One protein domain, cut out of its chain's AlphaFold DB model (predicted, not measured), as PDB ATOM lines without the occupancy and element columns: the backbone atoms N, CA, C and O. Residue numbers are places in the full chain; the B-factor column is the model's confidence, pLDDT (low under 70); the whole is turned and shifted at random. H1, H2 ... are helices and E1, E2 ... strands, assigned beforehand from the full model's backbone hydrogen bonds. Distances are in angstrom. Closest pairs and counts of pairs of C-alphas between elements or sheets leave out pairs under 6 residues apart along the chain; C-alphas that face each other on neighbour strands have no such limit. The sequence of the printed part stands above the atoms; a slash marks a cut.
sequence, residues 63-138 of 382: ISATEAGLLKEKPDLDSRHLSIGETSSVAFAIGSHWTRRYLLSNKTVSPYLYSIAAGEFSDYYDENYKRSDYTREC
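What this domain is: This is residues 63 to 138 of the 382 residues of an uncharacterized protein of bacterium ADurb.Bin243 (UniProt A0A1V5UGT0). A strongly twisted sheet of four strands makes the body, a meander E1 E2 E3 E4, each strand the antiparallel neighbour of the one before. Helix H2 covers part of one face, short H1 sits beside edge strand E1, and short H3 lies off the sheet. The printed part has 76 residues with three named helices and four named strands, in the order H1 H2 E1 E2 E3 E4 H3, class mixed. It is compact, with a radius of gyration of the C-alphas of 11.3 A, and rounded, spanning 28 by 24 by 19 A.

Where its parts are: Find C-alpha 65 at (-38.898, -21.187, -53.725), where H1, residues 65 to 68, begins. H2, residues 74 to 83, runs 14.3 A from C-alpha 74 at (-43.159, -24.055, -44.122). Next come E1, residues 90 to 94, E2, residues 99 to 104, 16.8 A long, E3, residues 112 to 115, and E4, residues 120 to 125, 13.5 A long. H3, residues 134 to 137, ends at (-30.342, -37.731, -58.658).

How they stand to each other: Look at hairpin E1 and E2: N 94 and O 101 are 2.8 A apart. In hairpin E2 and E3, N 100 and O 114 are 2.8 A apart; in hairpin E3 and E4, N 115 and O 120 are 2.9 A apart. H2 is on the sheet, in two layers, a helix on one face, at a height of 7.5 A; its closest C-alphas to E3 are Leu 77 and Tyr 112, 7.8 A. H1 is at the sheet's level; C-alphas Ala 65 and Phe 92 of E1, its closest, are 4.8 A apart. H3 is not on the sheet and is apart from H2. In H2 every O i to N i+4 pair is within hydrogen-bond range; H1 and H3 are too short for one.

The domain as a whole: The C-alphas farthest apart, Ala 118 and Arg 136, are 30.1 A apart. The printed part has no cut and no long link. Mean pLDDT of the printed part is 85.6; residue 117 is under 70.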
ATOM      1  N   ILE A  63     -41.858 -27.122 -57.459       90.06
ATOM      2  CA  ILE A  63     -42.527 -25.891 -57.040       90.06
ATOM      3  C   ILE A  63     -41.443 -24.887 -56.644       90.06
ATOM      4  O   ILE A  63     -40.514 -25.243 -55.916       90.06
ATOM      5  N   SER A  64     -41.551 -23.648 -57.126       88.94
ATOM      6  CA  SER A  64     -40.532 -22.608 -56.918       88.94
ATOM      7  C   SER A  64     -40.323 -22.260 -55.439       88.94
ATOM      8  O   SER A  64     -41.231 -22.439 -54.630       88.94
ATOM      9  N   ALA A  65     -39.165 -21.689 -55.082       87.81
ATOM     10  CA  ALA A  65     -38.898 -21.187 -53.725       87.81
ATOM     11  C   ALA A  65     -39.992 -20.236 -53.214       87.81
ATOM     12  O   ALA A  65     -40.411 -20.326 -52.064       87.81
ATOM     13  N   THR A  66     -40.465 -19.333 -54.082       88.75
ATOM     14  CA  THR A  66     -41.481 -18.335 -53.717       88.75
ATOM     15  C   THR A  66     -42.792 -19.021 -53.351       88.75
ATOM     16  O   THR A  66     -43.354 -18.749 -52.298       88.75
ATOM     17  N   GLU A  67     -43.258 -19.952 -54.183       87.25
ATOM     18  CA  GLU A  67     -44.483 -20.710 -53.909       87.25
ATOM     19  C   GLU A  67     -44.309 -21.661 -52.721       87.25
ATOM     20  O   GLU A  67     -45.215 -21.790 -51.902       87.25
ATOM     21  N   ALA A  68     -43.136 -22.283 -52.585       87.56
ATOM     22  CA  ALA A  68     -42.798 -23.131 -51.449       87.56
ATOM     23  C   ALA A  68     -42.797 -22.346 -50.126       87.56
ATOM     24  O   ALA A  68     -43.199 -22.877 -49.095       87.56
ATOM     25  N   GLY A  69     -42.405 -21.069 -50.155       87.31
ATOM     26  CA  GLY A  69     -42.472 -20.160 -49.011       87.31
ATOM     27  C   GLY A  69     -43.895 -19.832 -48.549       87.31
ATOM     28  O   GLY A  69     -44.072 -19.400 -47.415       87.31
ATOM     29  N   LEU A  70     -44.904 -20.062 -49.394       90.06
ATOM     30  CA  LEU A  70     -46.322 -19.840 -49.083       90.06
ATOM     31  C   LEU A  70     -47.032 -21.109 -48.586       90.06
ATOM     32  O   LEU A  70     -48.227 -21.071 -48.281       90.06
ATOM     33  N   LEU A  71     -46.332 -22.244 -48.539       89.62
ATOM     34  CA  LEU A  71     -46.894 -23.507 -48.076       89.62
ATOM     35  C   LEU A  71     -47.142 -23.470 -46.563       89.62
ATOM     36  O   LEU A  71     -46.343 -22.934 -45.795       89.62
ATOM     37  N   LYS A  72     -48.259 -24.062 -46.126       90.81
ATOM     38  CA  LYS A  72     -48.710 -24.009 -44.723       90.81
ATOM     39  C   LYS A  72     -47.725 -24.682 -43.774       90.81
ATOM     40  O   LYS A  72     -47.579 -24.256 -42.637       90.81
ATOM     41  N   GLU A  73     -47.055 -25.720 -44.252       92.25
ATOM     42  CA  GLU A  73     -46.084 -26.510 -43.505       92.25
ATOM     43  C   GLU A  73     -44.699 -25.852 -43.396       92.25
ATOM     44  O   GLU A  73     -43.830 -26.364 -42.691       92.25
ATOM     45  N   LYS A  74     -44.468 -24.719 -44.073       93.94
ATOM     46  CA  LYS A  74     -43.159 -24.055 -44.122       93.94
ATOM     47  C   LYS A  74     -42.612 -23.644 -42.739       93.94
ATOM     48  O   LYS A  74     -41.432 -23.894 -42.508       93.94
ATOM     49  N   PRO A  75     -43.400 -23.085 -41.796       94.88
ATOM     50  CA  PRO A  75     -42.887 -22.743 -40.464       94.88
ATOM     51  C   PRO A  75     -42.453 -23.962 -39.630       94.88
ATOM     52  O   PRO A  75     -41.471 -23.887 -38.889       94.88
ATOM     53  N   ASP A  76     -43.165 -25.088 -39.754       95.00
ATOM     54  CA  ASP A  76     -42.793 -26.352 -39.096       95.00
ATOM     55  C   ASP A  76     -41.520 -26.929 -39.737       95.00
ATOM     56  O   ASP A  76     -40.575 -27.282 -39.035       95.00
ATOM     57  N   LEU A  77     -41.420 -26.899 -41.075       95.00
ATOM     58  CA  LEU A  77     -40.197 -27.280 -41.791       95.00
ATOM     59  C   LEU A  77     -38.969 -26.506 -41.295       95.00
ATOM     60  O   LEU A  77     -37.945 -27.119 -41.002       95.00
ATOM     61  N   ASP A  78     -39.078 -25.180 -41.197       95.25
ATOM     62  CA  ASP A  78     -37.973 -24.316 -40.771       95.25
ATOM     63  C   ASP A  78     -37.543 -24.638 -39.340       95.25
ATOM     64  O   ASP A  78     -36.354 -24.765 -39.050       95.25
ATOM     65  N   SER A  79     -38.517 -24.844 -38.452       95.44
ATOM     66  CA  SER A  79     -38.269 -25.228 -37.060       95.44
ATOM     67  C   SER A  79     -37.551 -26.583 -36.971       95.44
ATOM     68  O   SER A  79     -36.603 -26.744 -36.199       95.44
ATOM     69  N   ARG A  80     -37.944 -27.550 -37.811       95.25
ATOM     70  CA  ARG A  80     -37.298 -28.865 -37.926       95.25
ATOM     71  C   ARG A  80     -35.873 -28.765 -38.472       95.25
ATOM     72  O   ARG A  80     -34.975 -29.364 -37.889       95.25
ATOM     73  N   HIS A  81     -35.623 -27.981 -39.522       95.81
ATOM     74  CA  HIS A  81     -34.264 -27.748 -40.038       95.81
ATOM     75  C   HIS A  81     -33.349 -27.122 -38.987       95.81
ATOM     76  O   HIS A  81     -32.250 -27.632 -38.759       95.81
ATOM     77  N   LEU A  82     -33.831 -26.105 -38.268       95.88
ATOM     78  CA  LEU A  82     -33.078 -25.488 -37.175       95.88
ATOM     79  C   LEU A  82     -32.722 -26.499 -36.076       95.88
ATOM     80  O   LEU A  82     -31.603 -26.468 -35.565       95.88
ATOM     81  N   SER A  83     -33.625 -27.434 -35.753       95.31
ATOM     82  CA  SER A  83     -33.388 -28.451 -34.715       95.31
ATOM     83  C   SER A  83     -32.215 -29.394 -35.015       95.31
ATOM     84  O   SER A  83     -31.610 -29.937 -34.092       95.31
ATOM     85  N   ILE A  84     -31.861 -29.559 -36.294       93.88
ATOM     86  CA  ILE A  84     -30.731 -30.384 -36.747       93.88
ATOM     87  C   ILE A  84     -29.535 -29.548 -37.229       93.88
ATOM     88  O   ILE A  84     -28.594 -30.097 -37.808       93.88
ATOM     89  N   GLY A  85     -29.564 -28.227 -37.018       94.56
ATOM     90  CA  GLY A  85     -28.518 -27.305 -37.465       94.56
ATOM     91  C   GLY A  85     -28.449 -27.108 -38.984       94.56
ATOM     92  O   GLY A  85     -27.422 -26.657 -39.490       94.56
ATOM     93  N   GLU A  86     -29.507 -27.451 -39.723       94.88
ATOM     94  CA  GLU A  86     -29.617 -27.125 -41.145       94.88
ATOM     95  C   GLU A  86     -30.078 -25.670 -41.293       94.88
ATOM     96  O   GLU A  86     -31.098 -25.262 -40.743       94.88
ATOM     97  N   THR A  87     -29.298 -24.875 -42.024       94.25
ATOM     98  CA  THR A  87     -29.504 -23.422 -42.189       94.25
ATOM     99  C   THR A  87     -29.747 -23.023 -43.641       94.25
ATOM    100  O   THR A  87     -30.042 -21.864 -43.934       94.25
ATOM    101  N   SER A  88     -29.636 -23.974 -44.568       94.44
ATOM    102  CA  SER A  88     -29.868 -23.752 -45.988       94.44
ATOM    103  C   SER A  88     -31.338 -23.446 -46.241       94.44
ATOM    104  O   SER A  88     -32.231 -24.182 -45.826       94.44
ATOM    105  N   SER A  89     -31.600 -22.374 -46.982       93.25
ATOM    106  CA  SER A  89     -32.961 -22.011 -47.369       93.25
ATOM    107  C   SER A  89     -33.562 -23.034 -48.334       93.25
ATOM    108  O   SER A  89     -32.849 -23.622 -49.151       93.25
ATOM    109  N   VAL A  90     -34.886 -23.180 -48.312       93.81
ATOM    110  CA  VAL A  90     -35.623 -23.938 -49.331       93.81
ATOM    111  C   VAL A  90     -35.460 -23.269 -50.697       93.81
ATOM    112  O   VAL A  90     -35.894 -22.138 -50.900       93.81
ATOM    113  N   ALA A  91     -34.880 -23.999 -51.645       91.94
ATOM    114  CA  ALA A  91     -34.791 -23.607 -53.044       91.94
ATOM    115  C   ALA A  91     -36.029 -24.056 -53.835       91.94
ATOM    116  O   ALA A  91     -36.523 -23.315 -54.680       91.94
ATOM    117  N   PHE A  92     -36.552 -25.254 -53.562       92.56
ATOM    118  CA  PHE A  92     -37.751 -25.774 -54.226       92.56
ATOM    119  C   PHE A  92     -38.515 -26.742 -53.326       92.56
ATOM    120  O   PHE A  92     -37.928 -27.403 -52.470       92.56
ATOM    121  N   ALA A  93     -39.813 -26.890 -53.574       92.25
ATOM    122  CA  ALA A  93     -40.586 -28.027 -53.086       92.25
ATOM    123  C   ALA A  93     -40.732 -29.080 -54.195       92.25
ATOM    124  O   ALA A  93     -40.987 -28.761 -55.355       92.25
ATOM    125  N   ILE A  94     -40.563 -30.344 -53.827       88.12
ATOM    126  CA  ILE A  94     -40.607 -31.502 -54.716       88.12
ATOM    127  C   ILE A  94     -41.842 -32.319 -54.347       88.12
ATOM    128  O   ILE A  94     -41.957 -32.782 -53.212       88.12
ATOM    129  N   GLY A  95     -42.747 -32.513 -55.306       78.31
ATOM    130  CA  GLY A  95     -43.967 -33.298 -55.114       78.31
ATOM    131  C   GLY A  95     -45.204 -32.480 -54.723       78.31
ATOM    132  O   GLY A  95     -45.163 -31.483 -53.992       78.31
ATOM    133  N   SER A  96     -46.349 -32.908 -55.258       74.31
ATOM    134  CA  SER A  96     -47.636 -32.214 -55.114       74.31
ATOM    135  C   SER A  96     -48.851 -33.139 -54.989       74.31
ATOM    136  O   SER A  96     -49.978 -32.643 -54.992       74.31
ATOM    137  N   HIS A  97     -48.629 -34.453 -54.886       71.25
ATOM    138  CA  HIS A  97     -49.698 -35.451 -54.841       71.25
ATOM    139  C   HIS A  97     -49.887 -36.014 -53.427       71.25
ATOM    140  O   HIS A  97     -50.701 -35.488 -52.677       71.25
ATOM    141  N   TRP A  98     -49.110 -37.030 -53.046       70.69
ATOM    142  CA  TRP A  98     -49.218 -37.680 -51.735       70.69
ATOM    143  C   TRP A  98     -48.285 -37.081 -50.702       70.69
ATOM    144  O   TRP A  98     -48.666 -36.849 -49.556       70.69
ATOM    145  N   THR A  99     -47.064 -36.803 -51.130       74.00
ATOM    146  CA  THR A  99     -46.000 -36.348 -50.258       74.00
ATOM    147  C   THR A  99     -45.239 -35.190 -50.877       74.00
ATOM    148  O   THR A  99     -45.339 -34.907 -52.080       74.00
ATOM    149  N   ARG A 100     -44.486 -34.498 -50.026       84.75
ATOM    150  CA  ARG A 100     -43.626 -33.388 -50.409       84.75
ATOM    151  C   ARG A 100     -42.309 -33.435 -49.652       84.75
ATOM    152  O   ARG A 100     -42.274 -33.669 -48.445       84.75
ATOM    153  N   ARG A 101     -41.224 -33.168 -50.373       87.44
ATOM    154  CA  ARG A 101     -39.894 -32.885 -49.814       87.44
ATOM    155  C   ARG A 101     -39.404 -31.543 -50.333       87.44
ATOM    156  O   ARG A 101     -40.067 -30.901 -51.146       87.44
ATOM    157  N   TYR A 102     -38.243 -31.119 -49.860       91.75
ATOM    158  CA  TYR A 102     -37.713 -29.793 -50.144       91.75
ATOM    159  C   TYR A 102     -36.272 -29.893 -50.609       91.75
ATOM    160  O   TYR A 102     -35.461 -30.533 -49.949       91.75
ATOM    161  N   LEU A 103     -35.958 -29.262 -51.733       91.75
ATOM    162  CA  LEU A 103     -34.588 -29.010 -52.146       91.75
ATOM    163  C   LEU A 103     -34.079 -27.778 -51.412       91.75
ATOM    164  O   LEU A 103     -34.757 -26.750 -51.387       91.75
ATOM    165  N   LEU A 104     -32.884 -27.876 -50.856       93.00
ATOM    166  CA  LEU A 104     -32.221 -26.791 -50.156       93.00
ATOM    167  C   LEU A 104     -31.210 -26.086 -51.070       93.00
ATOM    168  O   LEU A 104     -30.743 -26.643 -52.066       93.00
ATOM    169  N   SER A 105     -30.848 -24.848 -50.733       92.00
ATOM    170  CA  SER A 105     -29.910 -24.020 -51.507       92.00
ATOM    171  C   SER A 105     -28.505 -24.619 -51.628       92.00
ATOM    172  O   SER A 105     -27.774 -24.287 -52.555       92.00
ATOM    173  N   ASN A 106     -28.140 -25.538 -50.732       91.12
ATOM    174  CA  ASN A 106     -26.898 -26.311 -50.782       91.12
ATOM    175  C   ASN A 106     -26.975 -27.558 -51.695       91.12
ATOM    176  O   ASN A 106     -26.060 -28.374 -51.673       91.12
ATOM    177  N   LYS A 107     -28.049 -27.706 -52.489       88.50
ATOM    178  CA  LYS A 107     -28.331 -28.826 -53.413       88.50
ATOM    179  C   LYS A 107     -28.690 -30.167 -52.754       88.50
ATOM    180  O   LYS A 107     -28.906 -31.145 -53.470       88.50
ATOM    181  N   THR A 108     -28.831 -30.215 -51.429       89.88
ATOM    182  CA  THR A 108     -29.315 -31.410 -50.721       89.88
ATOM    183  C   THR A 108     -30.842 -31.446 -50.657       89.88
ATOM    184  O   THR A 108     -31.514 -30.410 -50.663       89.88
ATOM    185  N   VAL A 109     -31.419 -32.644 -50.572       88.81
ATOM    186  CA  VAL A 109     -32.862 -32.814 -50.365       88.81
ATOM    187  C   VAL A 109     -33.141 -32.999 -48.877       88.81
ATOM    188  O   VAL A 109     -32.673 -33.976 -48.292       88.81
ATOM    189  N   SER A 110     -33.954 -32.108 -48.304       90.31
ATOM    190  CA  SER A 110     -34.411 -32.089 -46.909       90.31
ATOM    191  C   SER A 110     -34.701 -33.494 -46.369       90.31
ATOM    192  O   SER A 110     -35.396 -34.275 -47.038       90.31
ATOM    193  N   PRO A 111     -34.237 -33.825 -45.150       85.31
ATOM    194  CA  PRO A 111     -34.433 -35.149 -44.577       85.31
ATOM    195  C   PRO A 111     -35.885 -35.430 -44.191       85.31
ATOM    196  O   PRO A 111     -36.258 -36.591 -44.072       85.31
ATOM    197  N   TYR A 112     -36.708 -34.391 -44.058       85.88
ATOM    198  CA  TYR A 112     -38.103 -34.510 -43.653       85.88
ATOM    199  C   TYR A 112     -39.031 -34.783 -44.834       85.88
ATOM    200  O   TYR A 112     -38.824 -34.286 -45.949       85.88
ATOM    201  N   LEU A 113     -40.083 -35.553 -44.559       78.50
ATOM    202  CA  LEU A 113     -41.132 -35.891 -45.508       78.50
ATOM    203  C   LEU A 113     -42.477 -35.366 -45.010       78.50
ATOM    204  O   LEU A 113     -42.929 -35.721 -43.924       78.50
ATOM    205  N   TYR A 114     -43.113 -34.521 -45.815       80.19
ATOM    206  CA  TYR A 114     -44.443 -33.999 -45.536       80.19
ATOM    207  C   TYR A 114     -45.502 -34.858 -46.221       80.19
ATOM    208  O   TYR A 114     -45.408 -35.102 -47.426       80.19
ATOM    209  N   SER A 115     -46.517 -35.293 -45.479       76.56
ATOM    210  CA  SER A 115     -47.698 -35.956 -46.028       76.56
ATOM    211  C   SER A 115     -48.748 -34.905 -46.372       76.56
ATOM    212  O   SER A 115     -49.304 -34.247 -45.497       76.56
ATOM    213  N   ILE A 116     -49.056 -34.758 -47.661       74.12
ATOM    214  CA  ILE A 116     -50.070 -33.808 -48.137       74.12
ATOM    215  C   ILE A 116     -51.464 -34.249 -47.678       74.12
ATOM    216  O   ILE A 116     -52.302 -33.407 -47.364       74.12
ATOM    217  N   ALA A 117     -51.706 -35.562 -47.628       68.31
ATOM    218  CA  ALA A 117     -52.986 -36.123 -47.213       68.31
ATOM    219  C   ALA A 117     -53.238 -35.958 -45.707       68.31
ATOM    220  O   ALA A 117     -54.350 -35.611 -45.319       68.31
ATOM    221  N   ALA A 118     -52.217 -36.192 -44.875       71.56
ATOM    222  CA  ALA A 118     -52.335 -36.045 -43.423       71.56
ATOM    223  C   ALA A 118     -52.203 -34.581 -42.969       71.56
ATOM    224  O   ALA A 118     -52.703 -34.210 -41.913       71.56
ATOM    225  N   GLY A 119     -51.568 -33.731 -43.779       74.69
ATOM    226  CA  GLY A 119     -51.346 -32.330 -43.438       74.69
ATOM    227  C   GLY A 119     -50.193 -32.109 -42.454       74.69
ATOM    228  O   GLY A 119     -50.051 -31.000 -41.941       74.69
ATOM    229  N   GLU A 120     -49.354 -33.120 -42.226       79.31
ATOM    230  CA  GLU A 120     -48.278 -33.129 -41.230       79.31
ATOM    231  C   GLU A 120     -47.005 -33.807 -41.762       79.31
ATOM    232  O   GLU A 120     -47.020 -34.532 -42.764       79.31
ATOM    233  N   PHE A 121     -45.875 -33.561 -41.096       78.75
ATOM    234  CA  PHE A 121     -44.647 -34.313 -41.348       78.75
ATOM    235  C   PHE A 121     -44.752 -35.718 -40.762       78.75
ATOM    236  O   PHE A 121     -45.146 -35.881 -39.613       78.75
ATOM    237  N   SER A 122     -44.345 -36.720 -41.539       75.12
ATOM    238  CA  SER A 122     -44.216 -38.090 -41.038       75.12
ATOM    239  C   SER A 122     -43.027 -38.226 -40.082       75.12
ATOM    240  O   SER A 122     -42.087 -37.432 -40.153       75.12
ATOM    241  N   ASP A 123     -42.992 -39.317 -39.318       70.31
ATOM    242  CA  ASP A 123     -41.845 -39.692 -38.473       70.31
ATOM    243  C   ASP A 123     -40.596 -40.114 -39.266       70.31
ATOM    244  O   ASP A 123     -39.536 -40.367 -38.695       70.31
ATOM    245  N   TYR A 124     -40.698 -40.206 -40.594       72.06
ATOM    246  CA  TYR A 124     -39.559 -40.512 -41.445       72.06
ATOM    247  C   TYR A 124     -38.512 -39.388 -41.418       72.06
ATOM    248  O   TYR A 124     -38.816 -38.204 -41.607       72.06
ATOM    249  N   TYR A 125     -37.254 -39.803 -41.284       74.38
ATOM    250  CA  TYR A 125     -36.077 -38.958 -41.375       74.38
ATOM    251  C   TYR A 125     -35.003 -39.647 -42.218       74.38
ATOM    252  O   TYR A 125     -34.645 -40.799 -41.977       74.38
ATOM    253  N   ASP A 126     -34.468 -38.933 -43.204       74.19
ATOM    254  CA  ASP A 126     -33.380 -39.439 -44.037       74.19
ATOM    255  C   ASP A 126     -32.010 -39.147 -43.423       74.19
ATOM    256  O   ASP A 126     -31.477 -38.044 -43.540       74.19
ATOM    257  N   GLU A 127     -31.405 -40.158 -42.804       77.88
ATOM    258  CA  GLU A 127     -30.069 -40.053 -42.205       77.88
ATOM    259  C   GLU A 127     -28.969 -39.744 -43.234       77.88
ATOM    260  O   GLU A 127     -27.940 -39.159 -42.894       77.88
ATOM    261  N   ASN A 128     -29.191 -40.077 -44.508       73.88
ATOM    262  CA  ASN A 128     -28.217 -39.897 -45.580       73.88
ATOM    263  C   ASN A 128     -28.411 -38.586 -46.344       73.88
ATOM    264  O   ASN A 128     -27.762 -38.382 -47.371       73.88
ATOM    265  N   TYR A 129     -29.260 -37.667 -45.869       79.12
ATOM    266  CA  TYR A 129     -29.657 -36.519 -46.682       79.12
ATOM    267  C   TYR A 129     -28.494 -35.637 -47.151       79.12
ATOM    268  O   TYR A 129     -28.526 -35.113 -48.263       79.12
ATOM    269  N   LYS A 130     -27.421 -35.555 -46.359       82.94
ATOM    270  CA  LYS A 130     -26.202 -34.807 -46.697       82.94
ATOM    271  C   LYS A 130     -25.418 -35.386 -47.878       82.94
ATOM    272  O   LYS A 130     -24.548 -34.706 -48.406       82.94
ATOM    273  N   ARG A 131     -25.690 -36.634 -48.269       78.56
ATOM    274  CA  ARG A 131     -25.074 -37.294 -49.430       78.56
ATOM    275  C   ARG A 131     -25.881 -37.120 -50.711       78.56
ATOM    276  O   ARG A 131     -25.339 -37.384 -51.773       78.56
ATOM    277  N   SER A 132     -27.143 -36.701 -50.605       73.38
ATOM    278  CA  SER A 132     -27.980 -36.514 -51.789       73.38
ATOM    279  C   SER A 132     -27.483 -35.354 -52.635       73.38
ATOM    280  O   SER A 132     -27.214 -34.270 -52.112       73.38
ATOM    281  N   ASP A 133     -27.430 -35.578 -53.941       82.31
ATOM    282  CA  ASP A 133     -27.154 -34.543 -54.925       82.31
ATOM    283  C   ASP A 133     -28.343 -34.410 -55.872       82.31
ATOM    284  O   ASP A 133     -28.511 -35.180 -56.819       82.31
ATOM    285  N   TYR A 134     -29.166 -33.385 -55.651       85.25
ATOM    286  CA  TYR A 134     -30.324 -33.119 -56.500       85.25
ATOM    287  C   TYR A 134     -29.971 -33.006 -57.990       85.25
ATOM    288  O   TYR A 134     -30.765 -33.419 -58.842       85.25
ATOM    289  N   THR A 135     -28.793 -32.464 -58.312       86.81
ATOM    290  CA  THR A 135     -28.382 -32.238 -59.704       86.81
ATOM    291  C   THR A 135     -28.038 -33.529 -60.437       86.81
ATOM    292  O   THR A 135     -28.189 -33.598 -61.655       86.81
ATOM    293  N   ARG A 136     -27.674 -34.584 -59.702       85.44
ATOM    294  CA  ARG A 136     -27.400 -35.911 -60.263       85.44
ATOM    295  C   ARG A 136     -28.556 -36.886 -60.103       85.44
ATOM    296  O   ARG A 136     -28.729 -37.770 -60.939       85.44
ATOM    297  N   GLU A 137     -29.361 -36.724 -59.059       83.50
ATOM    298  CA  GLU A 137     -30.342 -37.731 -58.658       83.50
ATOM    299  C   GLU A 137     -31.780 -37.393 -59.051       83.50
ATOM    300  O   GLU A 137     -32.567 -38.291 -59.334       83.50
ATOM    301  N   CYS A 138     -32.155 -36.111 -59.052       83.88
ATOM    302  CA  CYS A 138     -33.568 -35.722 -59.055       83.88
ATOM    303  C   CYS A 138     -33.950 -34.832 -60.236       83.88
ATOM    304  O   CYS A 138     -35.060 -34.937 -60.762       83.88
TER     305      CYS A 138